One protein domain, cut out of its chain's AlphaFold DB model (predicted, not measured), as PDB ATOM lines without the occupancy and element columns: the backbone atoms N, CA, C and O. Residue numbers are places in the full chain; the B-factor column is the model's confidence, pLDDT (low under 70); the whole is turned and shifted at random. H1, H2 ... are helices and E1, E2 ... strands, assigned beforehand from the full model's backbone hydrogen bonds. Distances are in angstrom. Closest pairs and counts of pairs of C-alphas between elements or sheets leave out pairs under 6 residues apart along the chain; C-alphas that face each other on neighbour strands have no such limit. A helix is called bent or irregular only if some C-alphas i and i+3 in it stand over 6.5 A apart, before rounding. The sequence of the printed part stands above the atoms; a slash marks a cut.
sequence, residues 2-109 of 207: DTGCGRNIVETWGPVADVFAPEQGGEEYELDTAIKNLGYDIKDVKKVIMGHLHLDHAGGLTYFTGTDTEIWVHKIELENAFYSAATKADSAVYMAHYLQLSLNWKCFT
ATOM      1  N   ASP A   2     112.019 102.307  66.814       92.25
ATOM      2  CA  ASP A   2     112.702 101.523  65.776       92.25
ATOM      3  C   ASP A   2     112.942 102.258  64.458       92.25
ATOM      4  O   ASP A   2     112.590 103.427  64.286       92.25
ATOM      5  N   THR A   3     113.625 101.558  63.555       91.81
ATOM      6  CA  THR A   3     114.105 102.069  62.270       91.81
ATOM      7  C   THR A   3     113.733 101.175  61.081       91.81
ATOM      8  O   THR A   3     114.138 101.465  59.958       91.81
ATOM      9  N   GLY A   4     112.950 100.117  61.316       89.56
ATOM     10  CA  GLY A   4     112.470  99.196  60.288       89.56
ATOM     11  C   GLY A   4     113.550  98.272  59.718       89.56
ATOM     12  O   GLY A   4     114.679  98.215  60.210       89.56
ATOM     13  N   CYS A   5     113.186  97.562  58.650       87.75
ATOM     14  CA  CYS A   5     113.980  96.495  58.038       87.75
ATOM     15  C   CYS A   5     115.235  96.969  57.288       87.75
ATOM     16  O   CYS A   5     116.204  96.214  57.149       87.75
ATOM     17  N   GLY A   6     115.224  98.222  56.826       85.88
ATOM     18  CA  GLY A   6     116.223  98.770  55.913       85.88
ATOM     19  C   GLY A   6     116.075  98.262  54.472       85.88
ATOM     20  O   GLY A   6     115.266  97.384  54.174       85.88
ATOM     21  N   ARG A   7     116.901  98.812  53.575       87.00
ATOM     22  CA  ARG A   7     116.854  98.532  52.132       87.00
ATOM     23  C   ARG A   7     117.432  97.167  51.763       87.00
ATOM     24  O   ARG A   7     118.350  96.654  52.405       87.00
ATOM     25  N   ASN A   8     116.962  96.648  50.625       83.50
ATOM     26  CA  ASN A   8     117.507  95.468  49.943       83.50
ATOM     27  C   ASN A   8     117.578  94.220  50.839       83.50
ATOM     28  O   ASN A   8     118.542  93.464  50.785       83.50
ATOM     29  N   ILE A   9     116.541  93.984  51.646       84.69
ATOM     30  CA  ILE A   9     116.488  92.911  52.653       84.69
ATOM     31  C   ILE A   9     116.883  91.519  52.136       84.69
ATOM     32  O   ILE A   9     117.488  90.753  52.873       84.69
ATOM     33  N   VAL A  10     116.604  91.183  50.870       83.25
ATOM     34  CA  VAL A  10     116.969  89.877  50.289       83.25
ATOM     35  C   VAL A  10     118.488  89.739  50.181       83.25
ATOM     36  O   VAL A  10     119.045  88.690  50.489       83.25
ATOM     37  N   GLU A  11     119.169  90.811  49.780       85.19
ATOM     38  CA  GLU A  11     120.629  90.862  49.731       85.19
ATOM     39  C   GLU A  11     121.219  90.965  51.144       85.19
ATOM     40  O   GLU A  11     122.151  90.236  51.484       85.19
ATOM     41  N   THR A  12     120.644  91.827  51.983       85.12
ATOM     42  CA  THR A  12     121.176  92.164  53.308       85.12
ATOM     43  C   THR A  12     120.990  91.039  54.334       85.12
ATOM     44  O   THR A  12     121.889  90.779  55.135       85.12
ATOM     45  N   TRP A  13     119.843  90.352  54.328       88.56
ATOM     46  CA  TRP A  13     119.525  89.265  55.268       88.56
ATOM     47  C   TRP A  13     119.855  87.879  54.700       88.56
ATOM     48  O   TRP A  13     119.924  86.899  55.447       88.56
ATOM     49  N   GLY A  14     120.078  87.780  53.385       86.88
ATOM     50  CA  GLY A  14     120.397  86.527  52.710       86.88
ATOM     51  C   GLY A  14     119.312  85.462  52.938       86.88
ATOM     52  O   GLY A  14     118.126  85.782  52.876       86.88
ATOM     53  N   PRO A  15     119.676  84.200  53.251       83.81
ATOM     54  CA  PRO A  15     118.706  83.112  53.429       83.81
ATOM     55  C   PRO A  15     117.649  83.347  54.519       83.81
ATOM     56  O   PRO A  15     116.617  82.687  54.521       83.81
ATOM     57  N   VAL A  16     117.900  84.258  55.466       83.56
ATOM     58  CA  VAL A  16     116.944  84.575  56.536       83.56
ATOM     59  C   VAL A  16     115.765  85.405  56.008       83.56
ATOM     60  O   VAL A  16     114.682  85.348  56.587       83.56
ATOM     61  N   ALA A  17     115.918  86.101  54.875       80.25
ATOM     62  CA  ALA A  17     114.834  86.868  54.259       80.25
ATOM     63  C   ALA A  17     113.603  86.006  53.942       80.25
ATOM     64  O   ALA A  17     112.479  86.445  54.173       80.25
ATOM     65  N   ASP A  18     113.810  84.762  53.501       74.94
ATOM     66  CA  ASP A  18     112.725  83.826  53.183       74.94
ATOM     67  C   ASP A  18     111.941  83.375  54.428       74.94
ATOM     68  O   ASP A  18     110.785  82.973  54.323       74.94
ATOM     69  N   VAL A  19     112.559  83.437  55.613       74.31
ATOM     70  CA  VAL A  19     111.927  83.056  56.889       74.31
ATOM     71  C   VAL A  19     111.035  84.177  57.416       74.31
ATOM     72  O   VAL A  19     109.970  83.898  57.961       74.31
ATOM     73  N   PHE A  20     111.465  85.430  57.255       73.06
ATOM     74  CA  PHE A  20     110.720  86.603  57.720       73.06
ATOM     75  C   PHE A  20     109.690  87.101  56.700       73.06
ATOM     76  O   PHE A  20     108.694  87.684  57.110       73.06
ATOM     77  N   ALA A  21     109.918  86.855  55.403       64.38
ATOM     78  CA  ALA A  21     108.988  87.066  54.286       64.38
ATOM     79  C   ALA A  21     108.060  88.291  54.454       64.38
ATOM     80  O   ALA A  21     106.844  88.120  54.570       64.38
ATOM     81  N   PRO A  22     108.602  89.525  54.497       65.81
ATOM     82  CA  PRO A  22     107.796  90.696  54.809       65.81
ATOM     83  C   PRO A  22     106.671  90.882  53.793       65.81
ATOM     84  O   PRO A  22     106.892  90.932  52.583       65.81
ATOM     85  N   GLU A  23     105.448  90.987  54.310       63.09
ATOM     86  CA  GLU A  23     104.233  91.096  53.498       63.09
ATOM     87  C   GLU A  23     104.083  92.469  52.823       63.09
ATOM     88  O   GLU A  23     103.351  92.605  51.841       63.09
ATOM     89  N   GLN A  24     104.772  93.488  53.347       62.25
ATOM     90  CA  GLN A  24     104.823  94.844  52.807       62.25
ATOM     91  C   GLN A  24     106.282  95.257  52.601       62.25
ATOM     92  O   GLN A  24     107.131  95.046  53.464       62.25
ATOM     93  N   GLY A  25     106.562  95.842  51.442       63.44
ATOM     94  CA  GLY A  25     107.875  96.346  51.061       63.44
ATOM     95  C   GLY A  25     107.734  97.322  49.898       63.44
ATOM     96  O   GLY A  25     106.709  97.333  49.219       63.44
ATOM     97  N   GLY A  26     108.740  98.164  49.695       73.62
ATOM     98  CA  GLY A  26     108.683  99.263  48.732       73.62
ATOM     99  C   GLY A  26     109.421 100.487  49.253       73.62
ATOM    100  O   GLY A  26     109.648 100.614  50.456       73.62
ATOM    101  N   GLU A  27     109.812 101.382  48.346       80.94
ATOM    102  CA  GLU A  27     110.548 102.603  48.693       80.94
ATOM    103  C   GLU A  27     109.747 103.498  49.647       80.94
ATOM    104  O   GLU A  27     110.334 104.200  50.464       80.94
ATOM    105  N   GLU A  28     108.415 103.443  49.584       79.81
ATOM    106  CA  GLU A  28     107.507 104.185  50.453       79.81
ATOM    107  C   GLU A  28     107.580 103.776  51.929       79.81
ATOM    108  O   GLU A  28     107.332 104.620  52.786       79.81
ATOM    109  N   TYR A  29     107.975 102.532  52.220       79.38
ATOM    110  CA  TYR A  29     108.101 102.002  53.583       79.38
ATOM    111  C   TYR A  29     109.514 102.167  54.157       79.38
ATOM    112  O   TYR A  29     109.768 101.811  55.310       79.38
ATOM    113  N   GLU A  30     110.451 102.703  53.371       86.62
ATOM    114  CA  GLU A  30     111.786 103.031  53.860       86.62
ATOM    115  C   GLU A  30     111.728 104.216  54.823       86.62
ATOM    116  O   GLU A  30     111.019 105.195  54.586       86.62
ATOM    117  N   LEU A  31     112.506 104.147  55.906       90.75
ATOM    118  CA  LEU A  31     112.437 105.116  57.005       90.75
ATOM    119  C   LEU A  31     112.588 106.573  56.539       90.75
ATOM    120  O   LEU A  31     111.868 107.454  57.009       90.75
ATOM    121  N   ASP A  32     113.524 106.841  55.627       93.12
ATOM    122  CA  ASP A  32     113.757 108.181  55.090       93.12
ATOM    123  C   ASP A  32     112.585 108.667  54.229       93.12
ATOM    124  O   ASP A  32     112.183 109.827  54.342       93.12
ATOM    125  N   THR A  33     111.995 107.786  53.421       91.75
ATOM    126  CA  THR A  33     110.807 108.093  52.621       91.75
ATOM    127  C   THR A  33     109.580 108.326  53.497       91.75
ATOM    128  O   THR A  33     108.885 109.320  53.294       91.75
ATOM    129  N   ALA A  34     109.337 107.483  54.503       89.06
ATOM    130  CA  ALA A  34     108.225 107.639  55.438       89.06
ATOM    131  C   ALA A  34     108.314 108.977  56.196       89.06
ATOM    132  O   ALA A  34     107.349 109.742  56.257       89.06
ATOM    133  N   ILE A  35     109.505 109.339  56.690       91.56
ATOM    134  CA  ILE A  35     109.745 110.642  57.337       91.56
ATOM    135  C   ILE A  35     109.521 111.801  56.355       91.56
ATOM    136  O   ILE A  35     108.888 112.803  56.704       91.56
ATOM    137  N   LYS A  36     109.974 111.650  55.107       93.69
ATOM    138  CA  LYS A  36     109.762 112.635  54.042       93.69
ATOM    139  C   LYS A  36     108.292 112.816  53.680       93.69
ATOM    140  O   LYS A  36     107.864 113.950  53.464       93.69
ATOM    141  N   ASN A  37     107.506 111.743  53.659       90.50
ATOM    142  CA  ASN A  37     106.066 111.787  53.400       90.50
ATOM    143  C   ASN A  37     105.306 112.557  54.492       90.50
ATOM    144  O   ASN A  37     104.288 113.187  54.205       90.50
ATOM    145  N   LEU A  38     105.839 112.588  55.717       89.31
ATOM    146  CA  LEU A  38     105.339 113.415  56.820       89.31
ATOM    147  C   LEU A  38     105.814 114.882  56.760       89.31
ATOM    148  O   LEU A  38     105.426 115.682  57.611       89.31
ATOM    149  N   GLY A  39     106.623 115.252  55.762       94.81
ATOM    150  CA  GLY A  39     107.121 116.614  55.552       94.81
ATOM    151  C   GLY A  39     108.419 116.956  56.291       94.81
ATOM    152  O   GLY A  39     108.744 118.139  56.395       94.81
ATOM    153  N   TYR A  40     109.156 115.957  56.785       95.56
ATOM    154  CA  TYR A  40     110.422 116.128  57.509       95.56
ATOM    155  C   TYR A  40     111.611 115.534  56.737       95.56
ATOM    156  O   TYR A  40     111.435 114.738  55.820       95.56
ATOM    157  N   ASP A  41     112.839 115.898  57.100       96.31
ATOM    158  CA  ASP A  41     114.056 115.239  56.612       96.31
ATOM    159  C   ASP A  41     114.540 114.209  57.650       96.31
ATOM    160  O   ASP A  41     114.423 114.422  58.857       96.31
ATOM    161  N   ILE A  42     115.140 113.100  57.210       95.44
ATOM    162  CA  ILE A  42     115.775 112.116  58.107       95.44
ATOM    163  C   ILE A  42     116.793 112.774  59.061       95.44
ATOM    164  O   ILE A  42     116.951 112.346  60.203       95.44
ATOM    165  N   LYS A  43     117.435 113.868  58.636       96.62
ATOM    166  CA  LYS A  43     118.380 114.674  59.433       96.62
ATOM    167  C   LYS A  43     117.718 115.467  60.564       96.62
ATOM    168  O   LYS A  43     118.414 115.958  61.464       96.62
ATOM    169  N   ASP A  44     116.398 115.622  60.537       96.38
ATOM    170  CA  ASP A  44     115.648 116.279  61.608       96.38
ATOM    171  C   ASP A  44     115.522 115.378  62.841       96.38
ATOM    172  O   ASP A  44     115.381 115.882  63.959       96.38
ATOM    173  N   VAL A  45     115.672 114.059  62.677       96.88
ATOM    174  CA  VAL A  45     115.683 113.098  63.781       96.88
ATOM    175  C   VAL A  45     116.894 113.355  64.676       96.88
ATOM    176  O   VAL A  45     118.039 113.312  64.237       96.88
ATOM    177  N   LYS A  46     116.646 113.635  65.960       97.50
ATOM    178  CA  LYS A  46     117.707 113.867  66.963       97.50
ATOM    179  C   LYS A  46     117.918 112.690  67.900       97.50
ATOM    180  O   LYS A  46     119.005 112.534  68.449       97.50
ATOM    181  N   LYS A  47     116.871 111.892  68.102       98.31
ATOM    182  CA  LYS A  47     116.877 110.735  68.991       98.31
ATOM    183  C   LYS A  47     116.041 109.618  68.386       98.31
ATOM    184  O   LYS A  47     114.923 109.864  67.940       98.31
ATOM    185  N   VAL A  48     116.567 108.407  68.444       98.12
ATOM    186  CA  VAL A  48     115.877 107.172  68.083       98.12
ATOM    187  C   VAL A  48     115.721 106.344  69.352       98.12
ATOM    188  O   VAL A  48     116.684 106.171  70.093       98.12
ATOM    189  N   ILE A  49     114.514 105.845  69.614       98.38
ATOM    190  CA  ILE A  49     114.260 104.857  70.670       98.38
ATOM    191  C   ILE A  49     114.154 103.499  69.991       98.38
ATOM    192  O   ILE A  49     113.255 103.312  69.169       98.38
ATOM    193  N   MET A  50     115.039 102.577  70.352       98.38
ATOM    194  CA  MET A  50     114.998 101.186  69.913       98.38
ATOM    195  C   MET A  50     114.184 100.362  70.907       98.38
ATOM    196  O   MET A  50     114.490 100.341  72.102       98.38
ATOM    197  N   GLY A  51     113.154  99.682  70.411       96.88
ATOM    198  CA  GLY A  51     112.448  98.639  71.136       96.88
ATOM    199  C   GLY A  51     113.309  97.417  71.322       96.88
ATOM    200  O   GLY A  51     113.437  96.936  72.444       96.88
ATOM    201  N   HIS A  52     113.961  96.975  70.252       98.06
ATOM    202  CA  HIS A  52     115.041  96.005  70.322       98.06
ATOM    203  C   HIS A  52     115.917  96.053  69.060       98.06
ATOM    204  O   HIS A  52     115.766  96.960  68.242       98.06
ATOM    205  N   LEU A  53     116.889  95.141  68.936       97.94
ATOM    206  CA  LEU A  53     117.920  95.202  67.888       97.94
ATOM    207  C   LEU A  53     117.878  94.037  66.883       97.94
ATOM    208  O   LEU A  53     118.906  93.726  66.277       97.94
ATOM    209  N   HIS A  54     116.720  93.399  66.684       95.75
ATOM    210  CA  HIS A  54     116.568  92.448  65.580       95.75
ATOM    211  C   HIS A  54     116.569  93.150  64.212       95.75
ATOM    212  O   HIS A  54     116.351  94.360  64.095       95.75
ATOM    213  N   LEU A  55     116.857  92.365  63.173       93.06
ATOM    214  CA  LEU A  55     117.054  92.785  61.785       93.06
ATOM    215  C   LEU A  55     115.952  93.695  61.216       93.06
ATOM    216  O   LEU A  55     116.257  94.623  60.469       93.06
ATOM    217  N   ASP A  56     114.700  93.451  61.581       91.31
ATOM    218  CA  ASP A  56     113.496  94.120  61.094       91.31
ATOM    219  C   ASP A  56     113.156  95.403  61.867       91.31
ATOM    220  O   ASP A  56     112.305  96.186  61.448       91.31
ATOM    221  N   HIS A  57     113.905  95.686  62.935       94.62
ATOM    222  CA  HIS A  57     113.785  96.899  63.745       94.62
ATOM    223  C   HIS A  57     115.013  97.805  63.603       94.62
ATOM    224  O   HIS A  57     114.902  99.033  63.659       94.62
ATOM    225  N   ALA A  58     116.193  97.210  63.421       96.19
ATOM    226  CA  ALA A  58     117.486  97.888  63.446       96.19
ATOM    227  C   ALA A  58     118.040  98.282  62.063       96.19
ATOM    228  O   ALA A  58     119.089  98.924  61.995       96.19
ATOM    229  N   GLY A  59     117.386  97.920  60.959       93.38
ATOM    230  CA  GLY A  59     117.950  98.095  59.619       93.38
ATOM    231  C   GLY A  59     118.136  99.544  59.177       93.38
ATOM    232  O   GLY A  59     119.140  99.887  58.539       93.38
ATOM    233  N   GLY A  60     117.236 100.438  59.584       94.00
ATOM    234  CA  GLY A  60     117.375 101.871  59.323       94.00
ATOM    235  C   GLY A  60     118.413 102.586  60.202       94.00
ATOM    236  O   GLY A  60     118.669 103.768  59.977       94.00
ATOM    237  N   LEU A  61     119.079 101.914  61.156       96.94
ATOM    238  CA  LEU A  61     120.194 102.515  61.912       96.94
ATOM    239  C   LEU A  61     121.326 103.002  61.001       96.94
ATOM    240  O   LEU A  61     122.054 103.937  61.339       96.94
ATOM    241  N   THR A  62     121.449 102.402  59.819       94.62
ATOM    242  CA  THR A  62     122.416 102.792  58.790       94.62
ATOM    243  C   THR A  62     122.321 104.277  58.412       94.62
ATOM    244  O   THR A  62     123.365 104.903  58.224       94.62
ATOM    245  N   TYR A  63     121.127 104.886  58.427       95.88
ATOM    246  CA  TYR A  63     120.934 106.321  58.158       95.88
ATOM    247  C   TYR A  63     121.614 107.244  59.176       95.88
ATOM    248  O   TYR A  63     121.923 108.393  58.862       95.88
ATOM    249  N   PHE A  64     121.861 106.753  60.390       97.50
ATOM    250  CA  PHE A  64     122.376 107.554  61.500       97.50
ATOM    251  C   PHE A  64     123.865 107.318  61.778       97.50
ATOM    252  O   PHE A  64     124.433 107.942  62.679       97.50
ATOM    253  N   THR A  65     124.519 106.455  60.999       96.12
ATOM    254  CA  THR A  65     125.942 106.130  61.165       96.12
ATOM    255  C   THR A  65     126.810 107.367  60.931       96.12
ATOM    256  O   THR A  65     126.732 107.998  59.880       96.12
ATOM    257  N   GLY A  66     127.657 107.713  61.906       94.56
ATOM    258  CA  GLY A  66     128.521 108.898  61.823       94.56
ATOM    259  C   GLY A  66     127.787 110.235  61.984       94.56
ATOM    260  O   GLY A  66     128.368 111.280  61.699       94.56
ATOM    261  N   THR A  67     126.530 110.213  62.432       97.12
ATOM    262  CA  THR A  67     125.767 111.410  62.818       97.12
ATOM    263  C   THR A  67     125.743 111.572  64.341       97.12
ATOM    264  O   THR A  67     126.008 110.622  65.077       97.12
ATOM    265  N   ASP A  68     125.354 112.752  64.827       97.25
ATOM    266  CA  ASP A  68     125.185 113.007  66.267       97.25
ATOM    267  C   ASP A  68     123.848 112.483  66.837       97.25
ATOM    268  O   ASP A  68     123.587 112.632  68.032       97.25
ATOM    269  N   THR A  69     122.999 111.859  66.009       98.56
ATOM    270  CA  THR A  69     121.686 111.325  66.409       98.56
ATOM    271  C   THR A  69     121.834 110.293  67.522       98.56
ATOM    272  O   THR A  69     122.501 109.277  67.347       98.56
ATOM    273  N   GLU A  70     121.194 110.524  68.668       98.69
ATOM    274  CA  GLU A  70     121.286 109.610  69.807       98.69
ATOM    275  C   GLU A  70     120.456 108.344  69.567       98.69
ATOM    276  O   GLU A  70     119.250 108.430  69.329       98.69
ATOM    277  N   ILE A  71     121.069 107.168  69.706       98.75
ATOM    278  CA  ILE A  71     120.380 105.878  69.593       98.75
ATOM    279  C   ILE A  71     120.176 105.302  70.991       98.75
ATOM    280  O   ILE A  71     121.106 104.770  71.595       98.75
ATOM    281  N   TRP A  72     118.964 105.442  71.522       98.75
ATOM    282  CA  TRP A  72     118.591 105.010  72.864       98.75
ATOM    283  C   TRP A  72     118.071 103.580  72.862       98.75
ATOM    284  O   TRP A  72     117.110 103.261  72.167       98.75
ATOM    285  N   VAL A  73     118.679 102.732  73.684       98.75
ATOM    286  CA  VAL A  73     118.362 101.304  73.768       98.75
ATOM    287  C   VAL A  73     118.504 100.811  75.206       98.75
ATOM    288  O   VAL A  73     119.277 101.355  75.999       98.75
ATOM    289  N   HIS A  74     117.753  99.776  75.576       98.81
ATOM    290  CA  HIS A  74     117.924  99.166  76.887       98.81
ATOM    291  C   HIS A  74     119.308  98.507  76.986       98.81
ATOM    292  O   HIS A  74     119.713  97.765  76.093       98.81
ATOM    293  N   LYS A  75     120.033  98.734  78.090       98.75
ATOM    294  CA  LYS A  75     121.414  98.245  78.272       98.75
ATOM    295  C   LYS A  75     121.558  96.747  77.985       98.75
ATOM    296  O   LYS A  75     122.498  96.351  77.306       98.75
ATOM    297  N   ILE A  76     120.627  95.938  78.495       98.50
ATOM    298  CA  ILE A  76     120.654  94.477  78.321       98.50
ATOM    299  C   ILE A  76     120.516  94.098  76.843       98.50
ATOM    300  O   ILE A  76     121.165  93.154  76.402       98.50
ATOM    301  N   GLU A  77     119.717  94.841  76.073       98.56
ATOM    302  CA  GLU A  77     119.567  94.571  74.644       98.56
ATOM    303  C   GLU A  77     120.857  94.866  73.893       98.56
ATOM    304  O   GLU A  77     121.306  94.042  73.103       98.56
ATOM    305  N   LEU A  78     121.483  96.014  74.170       98.56
ATOM    306  CA  LEU A  78     122.736  96.384  73.519       98.56
ATOM    307  C   LEU A  78     123.836  95.357  73.818       98.56
ATOM    308  O   LEU A  78     124.531  94.910  72.909       98.56
ATOM    309  N   GLU A  79     123.969  94.949  75.082       98.38
ATOM    310  CA  GLU A  79     124.930  93.922  75.493       98.38
ATOM    311  C   GLU A  79     124.665  92.588  74.788       98.38
ATOM    312  O   GLU A  79     125.595  91.990  74.244       98.38
ATOM    313  N   ASN A  80     123.403  92.147  74.739       97.75
ATOM    314  CA  ASN A  80     123.027  90.902  74.078       97.75
ATOM    315  C   ASN A  80     123.250  90.948  72.561       97.75
ATOM    316  O   ASN A  80     123.752  89.980  71.992       97.75
ATOM    317  N   ALA A  81     122.914  92.060  71.910       97.81
ATOM    318  CA  ALA A  81     123.058  92.229  70.471       97.81
ATOM    319  C   ALA A  81     124.533  92.176  70.053       97.81
ATOM    320  O   ALA A  81     124.903  91.409  69.164       97.81
ATOM    321  N   PHE A  82     125.401  92.923  70.746       97.81
ATOM    322  CA  PHE A  82     126.842  92.904  70.478       97.81
ATOM    323  C   PHE A  82     127.474  91.551  70.815       97.81
ATOM    324  O   PHE A  82     128.303  91.059  70.047       97.81
ATOM    325  N   TYR A  83     127.064  90.915  71.917       97.44
ATOM    326  CA  TYR A  83     127.493  89.554  72.240       97.44
ATOM    327  C   TYR A  83     127.097  88.563  71.138       97.44
ATOM    328  O   TYR A  83     127.939  87.805  70.652       97.44
ATOM    329  N   SER A  84     125.836  88.593  70.707       96.81
ATOM    330  CA  SER A  84     125.294  87.692  69.687       96.81
ATOM    331  C   SER A  84     125.973  87.894  68.338       96.81
ATOM    332  O   SER A  84     126.363  86.915  67.706       96.81
ATOM    333  N   ALA A  85     126.206  89.142  67.932       95.00
ATOM    334  CA  ALA A  85     126.923  89.458  66.701       95.00
ATOM    335  C   ALA A  85     128.396  89.013  66.743       95.00
ATOM    336  O   ALA A  85     128.909  88.484  65.757       95.00
ATOM    337  N   ALA A  86     129.077  89.182  67.882       96.19
ATOM    338  CA  ALA A  86     130.483  88.808  68.031       96.19
ATOM    339  C   ALA A  86     130.699  87.287  68.115       96.19
ATOM    340  O   ALA A  86     131.686  86.766  67.597       96.19
ATOM    341  N   THR A  87     129.787  86.571  68.774       97.12
ATOM    342  CA  THR A  87     129.914  85.125  69.040       97.12
ATOM    343  C   THR A  87     129.146  84.246  68.061       97.12
ATOM    344  O   THR A  87     129.393  83.044  68.005       97.12
ATOM    345  N   LYS A  88     128.239  84.841  67.276       94.56
ATOM    346  CA  LYS A  88     127.256  84.160  66.419       94.56
ATOM    347  C   LYS A  88     126.219  83.335  67.191       94.56
ATOM    348  O   LYS A  88     125.628  82.424  66.621       94.56
ATOM    349  N   ALA A  89     125.991  83.648  68.469       93.44
ATOM    350  CA  ALA A  89     125.019  82.935  69.301       93.44
ATOM    351  C   ALA A  89     123.572  83.077  68.790       93.44
ATOM    352  O   ALA A  89     122.811  82.118  68.864       93.44
ATOM    353  N   ASP A  90     123.217  84.244  68.241       90.44
ATOM    354  CA  ASP A  90     121.902  84.509  67.634       90.44
ATOM    355  C   ASP A  90     122.045  85.421  66.395       90.44
ATOM    356  O   ASP A  90     121.396  86.455  66.237       90.44
ATOM    357  N   SER A  91     122.986  85.067  65.509       85.44
ATOM    358  CA  SER A  91     123.309  85.858  64.308       85.44
ATOM    359  C   SER A  91     122.226  85.835  63.231       85.44
ATOM    360  O   SER A  91     122.364  86.526  62.227       85.44
ATOM    361  N   ALA A  92     121.188  85.010  63.398       86.94
ATOM    362  CA  ALA A  92     120.040  85.007  62.500       86.94
ATOM    363  C   ALA A  92     119.220  86.291  62.654       86.94
ATOM    364  O   ALA A  92     118.663  86.757  61.667       86.94
ATOM    365  N   VAL A  93     119.181  86.865  63.864       91.50
ATOM    366  CA  VAL A  93     118.384  88.063  64.152       91.50
ATOM    367  C   VAL A  93     119.204  89.299  64.494       91.50
ATOM    368  O   VAL A  93     118.796  90.406  64.155       91.50
ATOM    369  N   TYR A  94     120.399  89.132  65.069       95.19
ATOM    370  CA  TYR A  94     121.314  90.241  65.344       95.19
ATOM    371  C   TYR A  94     122.369  90.386  64.244       95.19
ATOM    372  O   TYR A  94     123.387  89.688  64.219       95.19
ATOM    373  N   MET A  95     122.138  91.339  63.342       93.62
ATOM    374  CA  MET A  95     123.009  91.598  62.197       93.62
ATOM    375  C   MET A  95     124.170  92.525  62.570       93.62
ATOM    376  O   MET A  95     123.985  93.714  62.819       93.62
ATOM    377  N   ALA A  96     125.401  92.004  62.539       94.00
ATOM    378  CA  ALA A  96     126.602  92.754  62.925       94.00
ATOM    379  C   ALA A  96     126.783  94.079  62.160       94.00
ATOM    380  O   ALA A  96     127.287  95.050  62.717       94.00
ATOM    381  N   HIS A  97     126.356  94.141  60.895       93.00
ATOM    382  CA  HIS A  97     126.503  95.342  60.074       93.00
ATOM    383  C   HIS A  97     125.541  96.479  60.472       93.00
ATOM    384  O   HIS A  97     125.849  97.631  60.175       93.00
ATOM    385  N   TYR A  98     124.445  96.197  61.187       95.31
ATOM    386  CA  TYR A  98     123.584  97.228  61.788       95.31
ATOM    387  C   TYR A  98     124.139  97.748  63.126       95.31
ATOM    388  O   TYR A  98     123.841  98.868  63.536       95.31
ATOM    389  N   LEU A  99     125.004  96.979  63.791       95.94
ATOM    390  CA  LEU A  99     125.543  97.273  65.123       95.94
ATOM    391  C   LEU A  99     126.889  98.016  65.053       95.94
ATOM    392  O   LEU A  99     127.905  97.579  65.594       95.94
ATOM    393  N   GLN A 100     126.910  99.155  64.360       96.38
ATOM    394  CA  GLN A 100     128.129  99.945  64.169       96.38
ATOM    395  C   GLN A 100     128.540 100.684  65.453       96.38
ATOM    396  O   GLN A 100     127.736 101.375  66.080       96.38
ATOM    397  N   LEU A 101     129.824 100.610  65.823       96.38
ATOM    398  CA  LEU A 101     130.374 101.344  66.978       96.38
ATOM    399  C   LEU A 101     130.383 102.869  66.783       96.38
ATOM    400  O   LEU A 101     130.504 103.608  67.754       96.38
ATOM    401  N   SER A 102     130.277 103.337  65.537       96.56
ATOM    402  CA  SER A 102     130.225 104.757  65.170       96.56
ATOM    403  C   SER A 102     128.840 105.393  65.336       96.56
ATOM    404  O   SER A 102     128.697 106.593  65.102       96.56
ATOM    405  N   LEU A 103     127.819 104.624  65.722       98.44
ATOM    406  CA  LEU A 103     126.528 105.167  66.148       98.44
ATOM    407  C   LEU A 103     126.659 105.788  67.547       98.44
ATOM    408  O   LEU A 103     127.369 105.271  68.411       98.44
ATOM    409  N   ASN A 104     125.940 106.883  67.800       98.44
ATOM    410  CA  ASN A 104     125.919 107.550  69.105       98.44
ATOM    411  C   ASN A 104     124.978 106.817  70.080       98.44
ATOM    412  O   ASN A 104     123.893 107.295  70.420       98.44
ATOM    413  N   TRP A 105     125.394 105.626  70.513       98.62
ATOM    414  CA  TRP A 105     124.645 104.781  71.440       98.62
ATOM    415  C   TRP A 105     124.454 105.446  72.806       98.62
ATOM    416  O   TRP A 105     125.406 105.917  73.435       98.62
ATOM    417  N   LYS A 106     123.216 105.420  73.299       98.62
ATOM    418  CA  LYS A 106     122.816 105.787  74.657       98.62
ATOM    419  C   LYS A 106     122.068 104.615  75.276       98.62
ATOM    420  O   LYS A 106     121.202 104.017  74.646       98.62
ATOM    421  N   CYS A 107     122.379 104.309  76.529       98.38
ATOM    422  CA  CYS A 107     121.707 103.236  77.247       98.38
ATOM    423  C   CYS A 107     120.854 103.784  78.376       98.38
ATOM    424  O   CYS A 107     121.265 104.692  79.100       98.38
ATOM    425  N   PHE A 108     119.712 103.145  78.578       98.44
ATOM    426  CA  PHE A 108     118.938 103.242  79.806       98.44
ATOM    427  C   PHE A 108     118.799 101.857  80.448       98.44
ATOM    428  O   PHE A 108     119.112 100.827  79.844       98.44
ATOM    429  N   THR A 109     118.374 101.837  81.705       98.31
ATOM    430  CA  THR A 109     118.166 100.620  82.493       98.31
ATOM    431  C   THR A 109     116.875 100.729  83.290       98.31
ATOM    432  O   THR A 109     116.348 101.823  83.495       98.31
TER     433      THR A 109
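This is residues 2 to 109 of the 207 residues of the protein "Metallo-hydrolase/oxidoreductase" of Pseudomicrostroma glucosiphilum (UniProt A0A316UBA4). A short helix, H3, sits in the middle, with a small three-stranded sheet, E1, E2 and E3, at one side of it, H1 at the opposite side, and H2 and H4 at the two ends of the longest axis. The helices are spread round the middle and form no bundle; a long stretch with no named element, residues 88 to 103, leads from H4 back to E3. The printed part has 108 residues, with named elements in the order H1, H2, E1, H3, E2, H4, E3. The sheet's order is E1, E2, E3, parallel throughout, and the class is mixed, helices and strands. The whole is compact, with a radius of gyration of the C-alphas of 13.7 A, and spans 41 by 33 by 21 A.

H1 holds residues 9 to 20 and begins at C-alpha 9, (116.488, 92.911, 52.653); it measures 9.9 A and is irregular, with C-alphas 12 and 15 9.4 A apart. H2 holds residues 31 to 37, 9.9 A. E1 is residues 47 to 49, 6.6 A. H3 is residues 55 to 64, 15.7 A, and irregular, with C-alphas 57 and 60 7.6 A apart. E2 is residues 70 to 74, 13.1 A. H4, residues 75 to 87, measures 18.2 A and ends at C-alpha 87, (129.914, 85.125, 69.040). E3 is residues 104 to 108, 13.5 A, ending at C-alpha 108, (118.938, 103.242, 79.806).

E2 is the inner strand. E1 and E2 are parallel at 20 degrees, with N 48 and O 70 2.8 A apart, within hydrogen-bond range. E2 and E3 are parallel at 34 degrees, with N 106 and O 71 at 2.8 A. E1, H3, E2 and E2, H4, E3 are strand-helix-strand units, two parallel neighbour strands with a helix between, each with a right-handed crossover. H3 only grazes the sheet with residues 61 to 64, and H4 with residues 75 to 78; the closest C-alphas of H4 and E3 are those of Lys 75 and Cys 107, 5.1 A. H1 and H3 are close but not clearly touching, closest at the C-alphas of Trp 13 and Leu 55, 7.8 A, at a shallow tilt of 20 degrees, opposite ways. H2 and H3 are close but not clearly touching, closest at the C-alphas of Leu 31 and Gly 60, 6.3 A, only just about perpendicular at 72 degrees. H3 and H4 are apart. In H2 and H4 every O i to N i+4 pair is within hydrogen-bond range; H1 has 3 of 8, with 5 of 9 O i to N i+3 pairs, and H3 has 0 of 6, with 3 of 7.

The two C-alphas farthest apart are those of Gly 39 and Thr 87, 41.1 A. The printed part has no cut. The link from H4 to E3 is long, with 16 residues. The mean pLDDT of the printed part is 91.5, and residues 21 to 25 are under 70.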